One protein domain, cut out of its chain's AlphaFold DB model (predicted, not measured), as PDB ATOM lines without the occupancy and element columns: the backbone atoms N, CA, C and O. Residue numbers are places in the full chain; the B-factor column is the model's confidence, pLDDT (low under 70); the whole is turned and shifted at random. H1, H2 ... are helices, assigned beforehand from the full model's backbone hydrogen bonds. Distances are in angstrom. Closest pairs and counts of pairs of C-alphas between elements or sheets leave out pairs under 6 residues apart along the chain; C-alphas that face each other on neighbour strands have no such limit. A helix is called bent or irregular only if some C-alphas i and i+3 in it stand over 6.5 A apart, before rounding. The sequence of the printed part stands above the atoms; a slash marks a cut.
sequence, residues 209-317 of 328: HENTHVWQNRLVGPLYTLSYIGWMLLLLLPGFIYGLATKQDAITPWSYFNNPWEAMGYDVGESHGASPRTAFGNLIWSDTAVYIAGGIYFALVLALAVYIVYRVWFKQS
ATOM      1  N   HIS A 209     182.850 173.534  98.790       94.00
ATOM      2  CA  HIS A 209     183.320 172.604  99.828       94.00
ATOM      3  C   HIS A 209     184.795 172.246  99.624       94.00
ATOM      4  O   HIS A 209     185.632 172.527 100.478       94.00
ATOM      5  N   GLU A 210     185.151 171.712  98.455       94.50
ATOM      6  CA  GLU A 210     186.527 171.292  98.173       94.50
ATOM      7  C   GLU A 210     187.503 172.478  98.168       94.50
ATOM      8  O   GLU A 210     188.631 172.373  98.650       94.50
ATOM      9  N   ASN A 211     187.078 173.650  97.687       94.69
ATOM     10  CA  ASN A 211     187.907 174.855  97.693       94.69
ATOM     11  C   ASN A 211     188.172 175.357  99.120       94.69
ATOM     12  O   ASN A 211     189.220 175.944  99.393       94.69
ATOM     13  N   THR A 212     187.266 175.075 100.060       96.19
ATOM     14  CA  THR A 212     187.504 175.328 101.485       96.19
ATOM     15  C   THR A 212     188.683 174.494 101.983       96.19
ATOM     16  O   THR A 212     189.555 175.036 102.661       96.19
ATOM     17  N   HIS A 213     188.799 173.227 101.577       97.56
ATOM     18  CA  HIS A 213     189.949 172.378 101.918       97.56
ATOM     19  C   HIS A 213     191.264 172.862 101.298       97.56
ATOM     20  O   HIS A 213     192.303 172.825 101.964       97.56
ATOM     21  N   VAL A 214     191.230 173.389 100.069       97.75
ATOM     22  CA  VAL A 214     192.402 174.027  99.440       97.75
ATOM     23  C   VAL A 214     192.906 175.187 100.306       97.75
ATOM     24  O   VAL A 214     194.093 175.271 100.635       97.75
ATOM     25  N   TRP A 215     192.003 176.071 100.741       97.75
ATOM     26  CA  TRP A 215     192.362 177.209 101.588       97.75
ATOM     27  C   TRP A 215     192.748 176.809 103.011       97.75
ATOM     28  O   TRP A 215     193.686 177.385 103.563       97.75
ATOM     29  N   GLN A 216     192.108 175.797 103.597       97.88
ATOM     30  CA  GLN A 216     192.525 175.231 104.882       97.88
ATOM     31  C   GLN A 216     193.972 174.718 104.804       97.88
ATOM     32  O   GLN A 216     194.778 175.048 105.677       97.88
ATOM     33  N   ASN A 217     194.344 174.015 103.726       97.94
ATOM     34  CA  ASN A 217     195.728 173.600 103.492       97.94
ATOM     35  C   ASN A 217     196.679 174.799 103.393       97.94
ATOM     36  O   ASN A 217     197.711 174.818 104.057       97.94
ATOM     37  N   ARG A 218     196.334 175.825 102.610       97.69
ATOM     38  CA  ARG A 218     197.185 177.013 102.429       97.69
ATOM     39  C   ARG A 218     197.390 177.813 103.707       97.69
ATOM     40  O   ARG A 218     198.490 178.294 103.942       97.69
ATOM     41  N   LEU A 219     196.349 177.981 104.518       97.38
ATOM     42  CA  LEU A 219     196.379 178.854 105.697       97.38
ATOM     43  C   LEU A 219     196.933 178.148 106.936       97.38
ATOM     44  O   LEU A 219     197.643 178.753 107.740       97.38
ATOM     45  N   VAL A 220     196.626 176.864 107.099       97.56
ATOM     46  CA  VAL A 220     196.960 176.099 108.310       97.56
ATOM     47  C   VAL A 220     198.149 175.155 108.069       97.56
ATOM     48  O   VAL A 220     198.812 174.729 109.020       97.56
ATOM     49  N   GLY A 221     198.490 174.905 106.802       96.50
ATOM     50  CA  GLY A 221     199.725 174.258 106.375       96.50
ATOM     51  C   GLY A 221     199.872 172.842 106.930       96.50
ATOM     52  O   GLY A 221     198.920 172.061 106.864       96.50
ATOM     53  N   PRO A 222     201.021 172.486 107.538       95.94
ATOM     54  CA  PRO A 222     201.256 171.137 108.057       95.94
ATOM     55  C   PRO A 222     200.215 170.713 109.101       95.94
ATOM     56  O   PRO A 222     199.889 169.531 109.225       95.94
ATOM     57  N   LEU A 223     199.679 171.670 109.869       97.25
ATOM     58  CA  LEU A 223     198.700 171.374 110.907       97.25
ATOM     59  C   LEU A 223     197.367 170.928 110.311       97.25
ATOM     60  O   LEU A 223     196.708 170.108 110.938       97.25
ATOM     61  N   TYR A 224     196.988 171.388 109.114       97.38
ATOM     62  CA  TYR A 224     195.761 170.944 108.453       97.38
ATOM     63  C   TYR A 224     195.825 169.446 108.164       97.38
ATOM     64  O   TYR A 224     195.085 168.671 108.766       97.38
ATOM     65  N   THR A 225     196.778 169.021 107.330       94.75
ATOM     66  CA  THR A 225     196.918 167.618 106.916       94.75
ATOM     67  C   THR A 225     197.088 166.687 108.116       94.75
ATOM     68  O   THR A 225     196.420 165.657 108.209       94.75
ATOM     69  N   LEU A 226     197.952 167.051 109.072       96.75
ATOM     70  CA  LEU A 226     198.240 166.200 110.228       96.75
ATOM     71  C   LEU A 226     197.073 166.124 111.213       96.75
ATOM     72  O   LEU A 226     196.817 165.050 111.752       96.75
ATOM     73  N   SER A 227     196.365 167.229 111.461       97.75
ATOM     74  CA  SER A 227     195.212 167.221 112.371       97.75
ATOM     75  C   SER A 227     193.977 166.593 111.728       97.75
ATOM     76  O   SER A 227     193.201 165.933 112.410       97.75
ATOM     77  N   TYR A 228     193.827 166.705 110.411       97.44
ATOM     78  CA  TYR A 228     192.791 165.989 109.683       97.44
ATOM     79  C   TYR A 228     192.982 164.473 109.834       97.44
ATOM     80  O   TYR A 228     192.087 163.775 110.313       97.44
ATOM     81  N   ILE A 229     194.173 163.961 109.496       95.56
ATOM     82  CA  ILE A 229     194.505 162.533 109.642       95.56
ATOM     83  C   ILE A 229     194.440 162.117 111.117       95.56
ATOM     84  O   ILE A 229     193.917 161.055 111.447       95.56
ATOM     85  N   GLY A 230     194.953 162.958 112.017       97.19
ATOM     86  CA  GLY A 230     194.943 162.706 113.451       97.19
ATOM     87  C   GLY A 230     193.531 162.543 114.012       97.19
ATOM     88  O   GLY A 230     193.316 161.638 114.814       97.19
ATOM     89  N   TRP A 231     192.568 163.357 113.568       98.12
ATOM     90  CA  TRP A 231     191.162 163.217 113.943       98.12
ATOM     91  C   TRP A 231     190.587 161.892 113.449       98.12
ATOM     92  O   TRP A 231     190.001 161.142 114.234       98.12
ATOM     93  N   MET A 232     190.811 161.569 112.169       96.69
ATOM     94  CA  MET A 232     190.342 160.310 111.589       96.69
ATOM     95  C   MET A 232     190.854 159.107 112.383       96.69
ATOM     96  O   MET A 232     190.076 158.227 112.737       96.69
ATOM     97  N   LEU A 233     192.151 159.085 112.706       96.25
ATOM     98  CA  LEU A 233     192.770 158.008 113.479       96.25
ATOM     99  C   LEU A 233     192.255 157.955 114.922       96.25
ATOM    100  O   LEU A 233     192.019 156.867 115.444       96.25
ATOM    101  N   LEU A 234     192.062 159.115 115.557       96.25
ATOM    102  CA  LEU A 234     191.566 159.212 116.928       96.25
ATOM    103  C   LEU A 234     190.150 158.640 117.058       96.25
ATOM    104  O   LEU A 234     189.867 157.936 118.028       96.25
ATOM    105  N   LEU A 235     189.270 158.919 116.091       97.00
ATOM    106  CA  LEU A 235     187.869 158.491 116.131       97.00
ATOM    107  C   LEU A 235     187.577 157.185 115.383       97.00
ATOM    108  O   LEU A 235     186.480 156.646 115.535       97.00
ATOM    109  N   LEU A 236     188.559 156.617 114.678       95.00
ATOM    110  CA  LEU A 236     188.449 155.303 114.041       95.00
ATOM    111  C   LEU A 236     188.032 154.216 115.043       95.00
ATOM    112  O   LEU A 236     187.055 153.502 114.818       95.00
ATOM    113  N   LEU A 237     188.759 154.089 116.160       94.31
ATOM    114  CA  LEU A 237     188.518 153.028 117.141       94.31
ATOM    115  C   LEU A 237     187.210 153.235 117.932       94.31
ATOM    116  O   LEU A 237     186.436 152.280 118.019       94.31
ATOM    117  N   PRO A 238     186.897 154.435 118.467       94.88
ATOM    118  CA  PRO A 238     185.588 154.702 119.066       94.88
ATOM    119  C   PRO A 238     184.417 154.436 118.110       94.88
ATOM    120  O   PRO A 238     183.456 153.779 118.509       94.88
ATOM    121  N   GLY A 239     184.516 154.874 116.848       95.06
ATOM    122  CA  GLY A 239     183.499 154.621 115.827       95.06
ATOM    123  C   GLY A 239     183.329 153.129 115.534       95.06
ATOM    124  O   GLY A 239     182.204 152.640 115.455       95.06
ATOM    125  N   PHE A 240     184.429 152.372 115.466       95.38
ATOM    126  CA  PHE A 240     184.390 150.916 115.312       95.38
ATOM    127  C   PHE A 240     183.705 150.224 116.499       95.38
ATOM    128  O   PHE A 240     182.804 149.411 116.297       95.38
ATOM    129  N   ILE A 241     184.077 150.567 117.738       96.12
ATOM    130  CA  ILE A 241     183.477 149.993 118.955       96.12
ATOM    131  C   ILE A 241     181.975 150.298 119.010       96.12
ATOM    132  O   ILE A 241     181.170 149.400 119.266       96.12
ATOM    133  N   TYR A 242     181.587 151.545 118.736       95.19
ATOM    134  CA  TYR A 242     180.182 151.943 118.703       95.19
ATOM    135  C   TYR A 242     179.414 151.204 117.603       95.19
ATOM    136  O   TYR A 242     178.310 150.707 117.841       95.19
ATOM    137  N   GLY A 243     180.003 151.090 116.411       94.12
ATOM    138  CA  GLY A 243     179.409 150.374 115.288       94.12
ATOM    139  C   GLY A 243     179.189 148.892 115.587       94.12
ATOM    140  O   GLY A 243     178.121 148.362 115.287       94.12
ATOM    141  N   LEU A 244     180.125 148.235 116.282       95.19
ATOM    142  CA  LEU A 244     179.943 146.859 116.758       95.19
ATOM    143  C   LEU A 244     178.805 146.737 117.782       95.19
ATOM    144  O   LEU A 244     178.021 145.792 117.713       95.19
ATOM    145  N   ALA A 245     178.697 147.685 118.717       95.56
ATOM    146  CA  ALA A 245     177.677 147.660 119.763       95.56
ATOM    147  C   ALA A 245     176.260 147.933 119.230       95.56
ATOM    148  O   ALA A 245     175.288 147.371 119.731       95.56
ATOM    149  N   THR A 246     176.136 148.786 118.211       94.06
ATOM    150  CA  THR A 246     174.842 149.263 117.690       94.06
ATOM    151  C   THR A 246     174.454 148.672 116.338       94.06
ATOM    152  O   THR A 246     173.316 148.850 115.905       94.06
ATOM    153  N   LYS A 247     175.370 147.946 115.683       92.25
ATOM    154  CA  LYS A 247     175.240 147.429 114.310       92.25
ATOM    155  C   LYS A 247     175.022 148.528 113.258       92.25
ATOM    156  O   LYS A 247     174.401 148.275 112.230       92.25
ATOM    157  N   GLN A 248     175.525 149.736 113.515       90.75
ATOM    158  CA  GLN A 248     175.501 150.867 112.581       90.75
ATOM    159  C   GLN A 248     176.901 151.120 111.999       90.75
ATOM    160  O   GLN A 248     177.902 150.859 112.665       90.75
ATOM    161  N   ASP A 249     176.995 151.667 110.783       88.94
ATOM    162  CA  ASP A 249     178.275 152.164 110.249       88.94
ATOM    163  C   ASP A 249     178.618 153.518 110.886       88.94
ATOM    164  O   ASP A 249     178.297 154.580 110.355       88.94
ATOM    165  N   ALA A 250     179.233 153.471 112.067       93.25
ATOM    166  CA  ALA A 250     179.603 154.656 112.839       93.25
ATOM    167  C   ALA A 250     181.031 155.149 112.577       93.25
ATOM    168  O   ALA A 250     181.386 156.235 113.034       93.25
ATOM    169  N   ILE A 251     181.840 154.401 111.818       93.81
ATOM    170  CA  ILE A 251     183.213 154.812 111.508       93.81
ATOM    171  C   ILE A 251     183.177 156.071 110.648       93.81
ATOM    172  O   ILE A 251     183.675 157.108 111.075       93.81
ATOM    173  N   THR A 252     182.530 156.009 109.480       91.25
ATOM    174  CA  THR A 252     182.505 157.136 108.535       91.25
ATOM    175  C   THR A 252     181.907 158.410 109.160       91.25
ATOM    176  O   THR A 252     182.543 159.462 109.077       91.25
ATOM    177  N   PRO A 253     180.747 158.364 109.848       93.19
ATOM    178  CA  PRO A 253     180.189 159.534 110.529       93.19
ATOM    179  C   PRO A 253     181.140 160.170 111.538       93.19
ATOM    180  O   PRO A 253     181.316 161.383 111.533       93.19
ATOM    181  N   TRP A 254     181.790 159.370 112.386       94.38
ATOM    182  CA  TRP A 254     182.601 159.914 113.473       94.38
ATOM    183  C   TRP A 254     183.987 160.354 113.005       94.38
ATOM    184  O   TRP A 254     184.434 161.444 113.357       94.38
ATOM    185  N   SER A 255     184.671 159.539 112.201       94.62
ATOM    186  CA  SER A 255     186.039 159.836 111.774       94.62
ATOM    187  C   SER A 255     186.111 160.852 110.636       94.62
ATOM    188  O   SER A 255     187.125 161.533 110.521       94.62
ATOM    189  N   TYR A 256     185.077 160.940 109.792       93.19
ATOM    190  CA  TYR A 256     185.066 161.796 108.601       93.19
ATOM    191  C   TYR A 256     184.026 162.920 108.706       93.19
ATOM    192  O   TYR A 256     184.415 164.074 108.819       93.19
ATOM    193  N   PHE A 257     182.722 162.627 108.772       92.62
ATOM    194  CA  PHE A 257     181.694 163.687 108.728       92.62
ATOM    195  C   PHE A 257     181.676 164.614 109.956       92.62
ATOM    196  O   PHE A 257     181.314 165.780 109.835       92.62
ATOM    197  N   ASN A 258     182.068 164.113 111.129       94.94
ATOM    198  CA  ASN A 258     182.218 164.911 112.349       94.94
ATOM    199  C   ASN A 258     183.628 165.513 112.493       94.94
ATOM    200  O   ASN A 258     183.920 166.126 113.519       94.94
ATOM    201  N   ASN A 259     184.519 165.332 111.509       96.56
ATOM    202  CA  ASN A 259     185.806 166.018 111.490       96.56
ATOM    203  C   ASN A 259     185.556 167.528 111.352       96.56
ATOM    204  O   ASN A 259     184.887 167.932 110.402       96.56
ATOM    205  N   PRO A 260     186.086 168.380 112.250       96.31
ATOM    206  CA  PRO A 260     185.826 169.814 112.195       96.31
ATOM    207  C   PRO A 260     186.238 170.458 110.868       96.31
ATOM    208  O   PRO A 260     185.610 171.423 110.451       96.31
ATOM    209  N   TRP A 261     187.254 169.923 110.183       96.75
ATOM    210  CA  TRP A 261     187.649 170.414 108.862       96.75
ATOM    211  C   TRP A 261     186.598 170.135 107.788       96.75
ATOM    212  O   TRP A 261     186.296 171.030 107.001       96.75
ATOM    213  N   GLU A 262     186.030 168.925 107.786       94.62
ATOM    214  CA  GLU A 262     184.928 168.534 106.896       94.62
ATOM    215  C   GLU A 262     183.651 169.294 107.229       94.62
ATOM    216  O   GLU A 262     182.994 169.789 106.325       94.62
ATOM    217  N   ALA A 263     183.325 169.452 108.515       93.25
ATOM    218  CA  ALA A 263     182.164 170.225 108.945       93.25
ATOM    219  C   ALA A 263     182.229 171.676 108.445       93.25
ATOM    220  O   ALA A 263     181.248 172.160 107.901       93.25
ATOM    221  N   MET A 264     183.396 172.334 108.513       93.81
ATOM    222  CA  MET A 264     183.577 173.667 107.919       93.81
ATOM    223  C   MET A 264     183.380 173.674 106.397       93.81
ATOM    224  O   MET A 264     182.826 174.631 105.863       93.81
ATOM    225  N   GLY A 265     183.846 172.634 105.697       92.62
ATOM    226  CA  GLY A 265     183.593 172.476 104.264       92.62
ATOM    227  C   GLY A 265     182.097 172.355 103.982       92.62
ATOM    228  O   GLY A 265     181.572 173.061 103.118       92.62
ATOM    229  N   TYR A 266     181.402 171.534 104.775       90.44
ATOM    230  CA  TYR A 266     179.968 171.330 104.650       90.44
ATOM    231  C   TYR A 266     179.185 172.590 104.971       90.44
ATOM    232  O   TYR A 266     178.289 172.889 104.208       90.44
ATOM    233  N   ASP A 267     179.540 173.385 105.977       90.25
ATOM    234  CA  ASP A 267     178.852 174.654 106.254       90.25
ATOM    235  C   ASP A 267     178.883 175.598 105.033       90.25
ATOM    236  O   ASP A 267     177.900 176.274 104.713       90.25
ATOM    237  N   VAL A 268     180.000 175.614 104.297       88.06
ATOM    238  CA  VAL A 268     180.130 176.391 103.056       88.06
ATOM    239  C   VAL A 268     179.352 175.739 101.909       88.06
ATOM    240  O   VAL A 268     178.605 176.427 101.208       88.06
ATOM    241  N   GLY A 269     179.475 174.427 101.708       80.56
ATOM    242  CA  GLY A 269     178.726 173.695 100.678       80.56
ATOM    243  C   GLY A 269     177.206 173.727 100.898       80.56
ATOM    244  O   GLY A 269     176.431 173.892  99.959       80.56
ATOM    245  N   GLU A 270     176.764 173.676 102.149       77.94
ATOM    246  CA  GLU A 270     175.370 173.726 102.591       77.94
ATOM    247  C   GLU A 270     174.707 175.058 102.297       77.94
ATOM    248  O   GLU A 270     173.523 175.082 101.960       77.94
ATOM    249  N   SER A 271     175.465 176.159 102.326       63.16
ATOM    250  CA  SER A 271     174.958 177.455 101.862       63.16
ATOM    251  C   SER A 271     174.490 177.423 100.395       63.16
ATOM    252  O   SER A 271     173.725 178.287  99.973       63.16
ATOM    253  N   HIS A 272     174.872 176.377  99.648       61.28
ATOM    254  CA  HIS A 272     174.451 176.083  98.279       61.28
ATOM    255  C   HIS A 272     173.484 174.878  98.176       61.28
ATOM    256  O   HIS A 272     173.190 174.421  97.073       61.28
ATOM    257  N   GLY A 273     172.946 174.375  99.298       57.81
ATOM    258  CA  GLY A 273     171.780 173.483  99.338       57.81
ATOM    259  C   GLY A 273     172.039 171.971  99.395       57.81
ATOM    260  O   GLY A 273     171.097 171.209  99.175       57.81
ATOM    261  N   ALA A 274     173.260 171.506  99.691       62.53
ATOM    262  CA  ALA A 274     173.568 170.072  99.797       62.53
ATOM    263  C   ALA A 274     174.452 169.736 101.013       62.53
ATOM    264  O   ALA A 274     175.546 170.275 101.141       62.53
ATOM    265  N   SER A 275     174.006 168.791 101.859       74.69
ATOM    266  CA  SER A 275     174.819 168.194 102.932       74.69
ATOM    267  C   SER A 275     174.689 166.675 102.982       74.69
ATOM    268  O   SER A 275     173.604 166.164 103.298       74.69
ATOM    269  N   PRO A 276     175.778 165.918 102.784       74.81
ATOM    270  CA  PRO A 276     175.768 164.482 103.026       74.81
ATOM    271  C   PRO A 276     175.684 164.138 104.521       74.81
ATOM    272  O   PRO A 276     175.351 162.999 104.844       74.81
ATOM    273  N   ARG A 277     175.917 165.089 105.447       81.12
ATOM    274  CA  ARG A 277     175.817 164.834 106.895       81.12
ATOM    275  C   ARG A 277     174.399 164.404 107.278       81.12
ATOM    276  O   ARG A 277     174.221 163.459 108.037       81.12
ATOM    277  N   THR A 278     173.373 164.999 106.674       75.56
ATOM    278  CA  THR A 278     171.963 164.692 106.991       75.56
ATOM    279  C   THR A 278     171.584 163.211 106.826       75.56
ATOM    280  O   THR A 278     170.690 162.727 107.519       75.56
ATOM    281  N   ALA A 279     172.299 162.459 105.981       80.06
ATOM    282  CA  ALA A 279     172.029 161.046 105.712       80.06
ATOM    283  C   ALA A 279     172.375 160.094 106.876       80.06
ATOM    284  O   ALA A 279     171.945 158.942 106.864       80.06
ATOM    285  N   PHE A 280     173.135 160.547 107.878       82.81
ATOM    286  CA  PHE A 280     173.661 159.689 108.951       82.81
ATOM    287  C   PHE A 280     172.939 159.857 110.299       82.81
ATOM    288  O   PHE A 280     173.338 159.256 111.298       82.81
ATOM    289  N   GLY A 281     171.852 160.636 110.331       85.81
ATOM    290  CA  GLY A 281     170.935 160.719 111.468       85.81
ATOM    291  C   GLY A 281     171.631 161.009 112.803       85.81
ATOM    292  O   GLY A 281     172.366 161.981 112.942       85.81
ATOM    293  N   ASN A 282     171.404 160.145 113.795       87.94
ATOM    294  CA  ASN A 282     171.904 160.306 115.166       87.94
ATOM    295  C   ASN A 282     173.421 160.090 115.328       87.94
ATOM    296  O   ASN A 282     173.938 160.282 116.428       87.94
ATOM    297  N   LEU A 283     174.132 159.659 114.281       92.25
ATOM    298  CA  LEU A 283     175.591 159.497 114.308       92.25
ATOM    299  C   LEU A 283     176.333 160.811 114.041       92.25
ATOM    300  O   LEU A 283     177.527 160.912 114.332       92.25
ATOM    301  N   ILE A 284     175.634 161.811 113.506       92.62
ATOM    302  CA  ILE A 284     176.176 163.146 113.281       92.62
ATOM    303  C   ILE A 284     176.009 163.980 114.532       92.62
ATOM    304  O   ILE A 284     174.939 164.048 115.136       92.62
ATOM    305  N   TRP A 285     177.098 164.622 114.920       92.06
ATOM    306  CA  TRP A 285     177.082 165.576 116.014       92.06
ATOM    307  C   TRP A 285     176.530 166.907 115.511       92.06
ATOM    308  O   TRP A 285     176.746 167.276 114.355       92.06
ATOM    309  N   SER A 286     175.842 167.643 116.385       90.69
ATOM    310  CA  SER A 286     175.466 169.023 116.071       90.69
ATOM    311  C   SER A 286     176.713 169.863 115.802       90.69
ATOM    312  O   SER A 286     177.771 169.606 116.382       90.69
ATOM    313  N   ASP A 287     176.595 170.903 114.980       90.12
ATOM    314  CA  ASP A 287     177.743 171.749 114.617       90.12
ATOM    315  C   ASP A 287     178.391 172.373 115.848       90.12
ATOM    316  O   ASP A 287     179.609 172.382 115.987       90.12
ATOM    317  N   THR A 288     177.578 172.782 116.826       92.56
ATOM    318  CA  THR A 288     178.074 173.252 118.123       92.56
ATOM    319  C   THR A 288     178.953 172.208 118.817       92.56
ATOM    320  O   THR A 288     180.014 172.551 119.335       92.56
ATOM    321  N   ALA A 289     178.547 170.935 118.827       94.94
ATOM    322  CA  ALA A 289     179.336 169.870 119.437       94.94
ATOM    323  C   ALA A 289     180.625 169.591 118.646       94.94
ATOM    324  O   ALA A 289     181.685 169.452 119.262       94.94
ATOM    325  N   VAL A 290     180.555 169.577 117.308       95.00
ATOM    326  CA  VAL A 290     181.734 169.442 116.438       95.00
ATOM    327  C   VAL A 290     182.730 170.566 116.705       95.00
ATOM    328  O   VAL A 290     183.908 170.291 116.914       95.00
ATOM    329  N   TYR A 291     182.280 171.819 116.780       94.88
ATOM    330  CA  TYR A 291     183.166 172.963 116.983       94.88
ATOM    331  C   TYR A 291     183.752 173.049 118.393       94.88
ATOM    332  O   TYR A 291     184.917 173.417 118.537       94.88
ATOM    333  N   ILE A 292     183.014 172.648 119.432       97.50
ATOM    334  CA  ILE A 292     183.569 172.547 120.792       97.50
ATOM    335  C   ILE A 292     184.650 171.460 120.843       97.50
ATOM    336  O   ILE A 292     185.767 171.719 121.301       97.50
ATOM    337  N   ALA A 293     184.346 170.256 120.351       97.06
ATOM    338  CA  ALA A 293     185.301 169.150 120.327       97.06
ATOM    339  C   ALA A 293     186.522 169.483 119.452       97.06
ATOM    340  O   ALA A 293     187.661 169.248 119.857       97.06
ATOM    341  N   GLY A 294     186.286 170.100 118.294       97.25
ATOM    342  CA  GLY A 294     187.307 170.581 117.374       97.25
ATOM    343  C   GLY A 294     188.205 171.647 117.987       97.25
ATOM    344  O   GLY A 294     189.421 171.542 117.879       97.25
ATOM    345  N   GLY A 295     187.646 172.622 118.709       97.81
ATOM    346  CA  GLY A 295     188.425 173.649 119.403       97.81
ATOM    347  C   GLY A 295     189.382 173.059 120.442       97.81
ATOM    348  O   GLY A 295     190.562 173.414 120.473       97.81
ATOM    349  N   ILE A 296     188.906 172.101 121.246       98.19
ATOM    350  CA  ILE A 296     189.748 171.373 122.211       98.19
ATOM    351  C   ILE A 296     190.830 170.576 121.474       98.19
ATOM    352  O   ILE A 296     192.008 170.647 121.829       98.19
ATOM    353  N   TYR A 297     190.444 169.841 120.432       98.19
ATOM    354  CA  TYR A 297     191.357 169.033 119.634       98.19
ATOM    355  C   TYR A 297     192.467 169.876 118.991       98.19
ATOM    356  O   TYR A 297     193.648 169.559 119.144       98.19
ATOM    357  N   PHE A 298     192.124 170.988 118.342       98.12
ATOM    358  CA  PHE A 298     193.091 171.883 117.713       98.12
ATOM    359  C   PHE A 298     194.022 172.545 118.727       98.12
ATOM    360  O   PHE A 298     195.219 172.655 118.456       98.12
ATOM    361  N   ALA A 299     193.530 172.909 119.915       98.12
ATOM    362  CA  ALA A 299     194.385 173.418 120.987       98.12
ATOM    363  C   ALA A 299     195.430 172.377 121.428       98.12
ATOM    364  O   ALA A 299     196.605 172.712 121.593       98.12
ATOM    365  N   LEU A 300     195.030 171.108 121.562       98.19
ATOM    366  CA  LEU A 300     195.943 170.012 121.902       98.19
ATOM    367  C   LEU A 300     196.956 169.731 120.787       98.19
ATOM    368  O   LEU A 300     198.145 169.565 121.072       98.19
ATOM    369  N   VAL A 301     196.518 169.714 119.526       97.69
ATOM    370  CA  VAL A 301     197.408 169.537 118.369       97.69
ATOM    371  C   VAL A 301     198.429 170.669 118.292       97.69
ATOM    372  O   VAL A 301     199.621 170.407 118.124       97.69
ATOM    373  N   LEU A 302     197.995 171.919 118.462       97.75
ATOM    374  CA  LEU A 302     198.887 173.074 118.455       97.75
ATOM    375  C   LEU A 302     199.889 173.010 119.613       97.75
ATOM    376  O   LEU A 302     201.084 173.204 119.397       97.75
ATOM    377  N   ALA A 303     199.431 172.684 120.825       98.12
ATOM    378  CA  ALA A 303     200.308 172.513 121.980       98.12
ATOM    379  C   ALA A 303     201.361 171.417 121.739       98.12
ATOM    380  O   ALA A 303     202.542 171.618 122.030       98.12
ATOM    381  N   LEU A 304     200.962 170.285 121.146       97.44
ATOM    382  CA  LEU A 304     201.877 169.211 120.766       97.44
ATOM    383  C   LEU A 304     202.883 169.674 119.703       97.44
ATOM    384  O   LEU A 304     204.076 169.406 119.843       97.44
ATOM    385  N   ALA A 305     202.437 170.387 118.670       96.50
ATOM    386  CA  ALA A 305     203.309 170.906 117.620       96.50
ATOM    387  C   ALA A 305     204.348 171.890 118.182       96.50
ATOM    388  O   ALA A 305     205.545 171.730 117.936       96.50
ATOM    389  N   VAL A 306     203.914 172.848 119.009       96.69
ATOM    390  CA  VAL A 306     204.800 173.792 119.712       96.69
ATOM    391  C   VAL A 306     205.800 173.041 120.585       96.69
ATOM    392  O   VAL A 306     206.995 173.340 120.551       96.69
ATOM    393  N   TYR A 307     205.346 172.030 121.324       96.75
ATOM    394  CA  TYR A 307     206.220 171.202 122.145       96.75
ATOM    395  C   TYR A 307     207.268 170.452 121.310       96.75
ATOM    396  O   TYR A 307     208.449 170.467 121.662       96.75
ATOM    397  N   ILE A 308     206.883 169.835 120.189       95.44
ATOM    398  CA  ILE A 308     207.809 169.136 119.285       95.44
ATOM    399  C   ILE A 308     208.850 170.110 118.728       95.44
ATOM    400  O   ILE A 308     210.049 169.830 118.810       95.44
ATOM    401  N   VAL A 309     208.422 171.270 118.223       93.69
ATOM    402  CA  VAL A 309     209.329 172.305 117.706       93.69
ATOM    403  C   VAL A 309     210.286 172.772 118.802       93.69
ATOM    404  O   VAL A 309     211.500 172.768 118.597       93.69
ATOM    405  N   TYR A 310     209.779 173.075 120.001       93.50
ATOM    406  CA  TYR A 310     210.600 173.444 121.156       93.50
ATOM    407  C   TYR A 310     211.663 172.381 121.475       93.50
ATOM    408  O   TYR A 310     212.846 172.688 121.660       93.50
ATOM    409  N   ARG A 311     211.266 171.105 121.501       92.69
ATOM    410  CA  ARG A 311     212.160 169.979 121.804       92.69
ATOM    411  C   ARG A 311     213.252 169.802 120.759       92.69
ATOM    412  O   ARG A 311     214.387 169.506 121.133       92.69
ATOM    413  N   VAL A 312     212.909 169.953 119.485       91.31
ATOM    414  CA  VAL A 312     213.794 169.611 118.369       91.31
ATOM    415  C   VAL A 312     214.696 170.779 117.963       91.31
ATOM    416  O   VAL A 312     215.881 170.562 117.732       91.31
ATOM    417  N   TRP A 313     214.191 172.012 117.943       89.50
ATOM    418  CA  TRP A 313     214.977 173.187 117.547       89.50
ATOM    419  C   TRP A 313     215.740 173.814 118.723       89.50
ATOM    420  O   TRP A 313     216.909 174.177 118.584       89.50
ATOM    421  N   PHE A 314     215.119 173.911 119.901       83.38
ATOM    422  CA  PHE A 314     215.668 174.711 121.004       83.38
ATOM    423  C   PHE A 314     216.350 173.859 122.077       83.38
ATOM    424  O   PHE A 314     217.507 174.106 122.424       83.38
ATOM    425  N   LYS A 315     215.691 172.807 122.578       75.94
ATOM    426  CA  LYS A 315     216.252 171.987 123.668       75.94
ATOM    427  C   LYS A 315     217.470 171.164 123.235       75.94
ATOM    428  O   LYS A 315     218.414 171.016 124.006       75.94
ATOM    429  N   GLN A 316     217.481 170.648 122.004       67.31
ATOM    430  CA  GLN A 316     218.627 169.900 121.471       67.31
ATOM    431  C   GLN A 316     219.879 170.784 121.308       67.31
ATOM    432  O   GLN A 316     220.997 170.301 121.476       67.31
ATOM    433  N   SER A 317     219.690 172.077 121.041       59.19
ATOM    434  CA  SER A 317     220.772 173.059 120.919       59.19
ATOM    435  C   SER A 317     221.390 173.425 122.277       59.19
ATOM    436  O   SER A 317     222.599 173.626 122.354       59.19
TER     437      SER A 317
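Overview. This is residues 209 to 317 of the 328 residues of an uncharacterized protein of Chloroflexi bacterium 54-19 (UniProt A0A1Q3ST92). A flat slab of short helices is crossed over one face by one long helix, H6, which packs on H2a and H4 and then sticks out of the body with residues 306 to 317. In the slab, H1 and H4 make one side and H2b the other, with H3 between H2a, H2b and H5. The printed part has 109 residues with six named helices, H1 to H6 in order, and no named strand, an all-helix domain. It is only just loose, close to compact, with a radius of gyration of the C-alphas of 15.8 A, and spans 52 by 36 by 19 A.

Arrangement. H1, residues 209 to 220, only just touches H2a, residues 222 to 234, and only at the corner by their link, with 3 pairs of C-alphas within 8 A; the closest, Asn 217 and Tyr 224, are 5.6 A apart. H2b, residues 237 to 246, touches H3, residues 251 to 257, at a steep tilt of 63 degrees, closest at the C-alphas of Gly 239 and Ile 251, 4.3 A. H3 also touches H2a, at the C-alphas of Ser 255 and Met 232, 4.3 A. H4, residues 260 to 270, touches H1 at a steep tilt of 41 degrees, opposite ways, closest at the C-alphas of Gly 265 and His 209, 4.4 A. H5, residues 276 to 283, touches H3 at the C-alphas of Leu 283 and Pro 253, 6.0 A. H6, residues 287 to 317, touches H4 at the C-alphas of Gly 294 and Pro 260, 5.4 A, and H2a at those of Val 301 and Ser 227, 6.8 A. H1 and H6 are apart. Every O i to N i+4 pair is within hydrogen-bond range in H1, H2a, H2b, H3 and H4; in H6 24 of 27 are, and in H5 0 of 4, beside 3 of 5 O i to N i+3 pairs.

Along the chain. H1 begins at C-alpha 209 (183.320, 172.604, 99.828) and is 16.4 A long. H2, assigned as one helix by its hydrogen bonds, is bent: C-alphas 234 and 237 are 6.9 A apart; its arm H2a is 17.7 A long and H2b 14.2 A. H3 and H4 follow, then H5, which is irregular, with C-alphas 279 and 282 9.5 A apart. H6, 43.5 A long, has a kink of 31 degrees near residue 311 and ends at C-alpha 317 (220.772, 173.059, 120.919).

Size, cuts and confidence. The two C-alphas farthest apart, Gly 273 and Ser 317, are 53.5 A apart. The printed part has no cut, and the five links between helices are tight. Mean pLDDT of the printed part is 91.6; residues 271 to 274 and 316 to 317 are under 70.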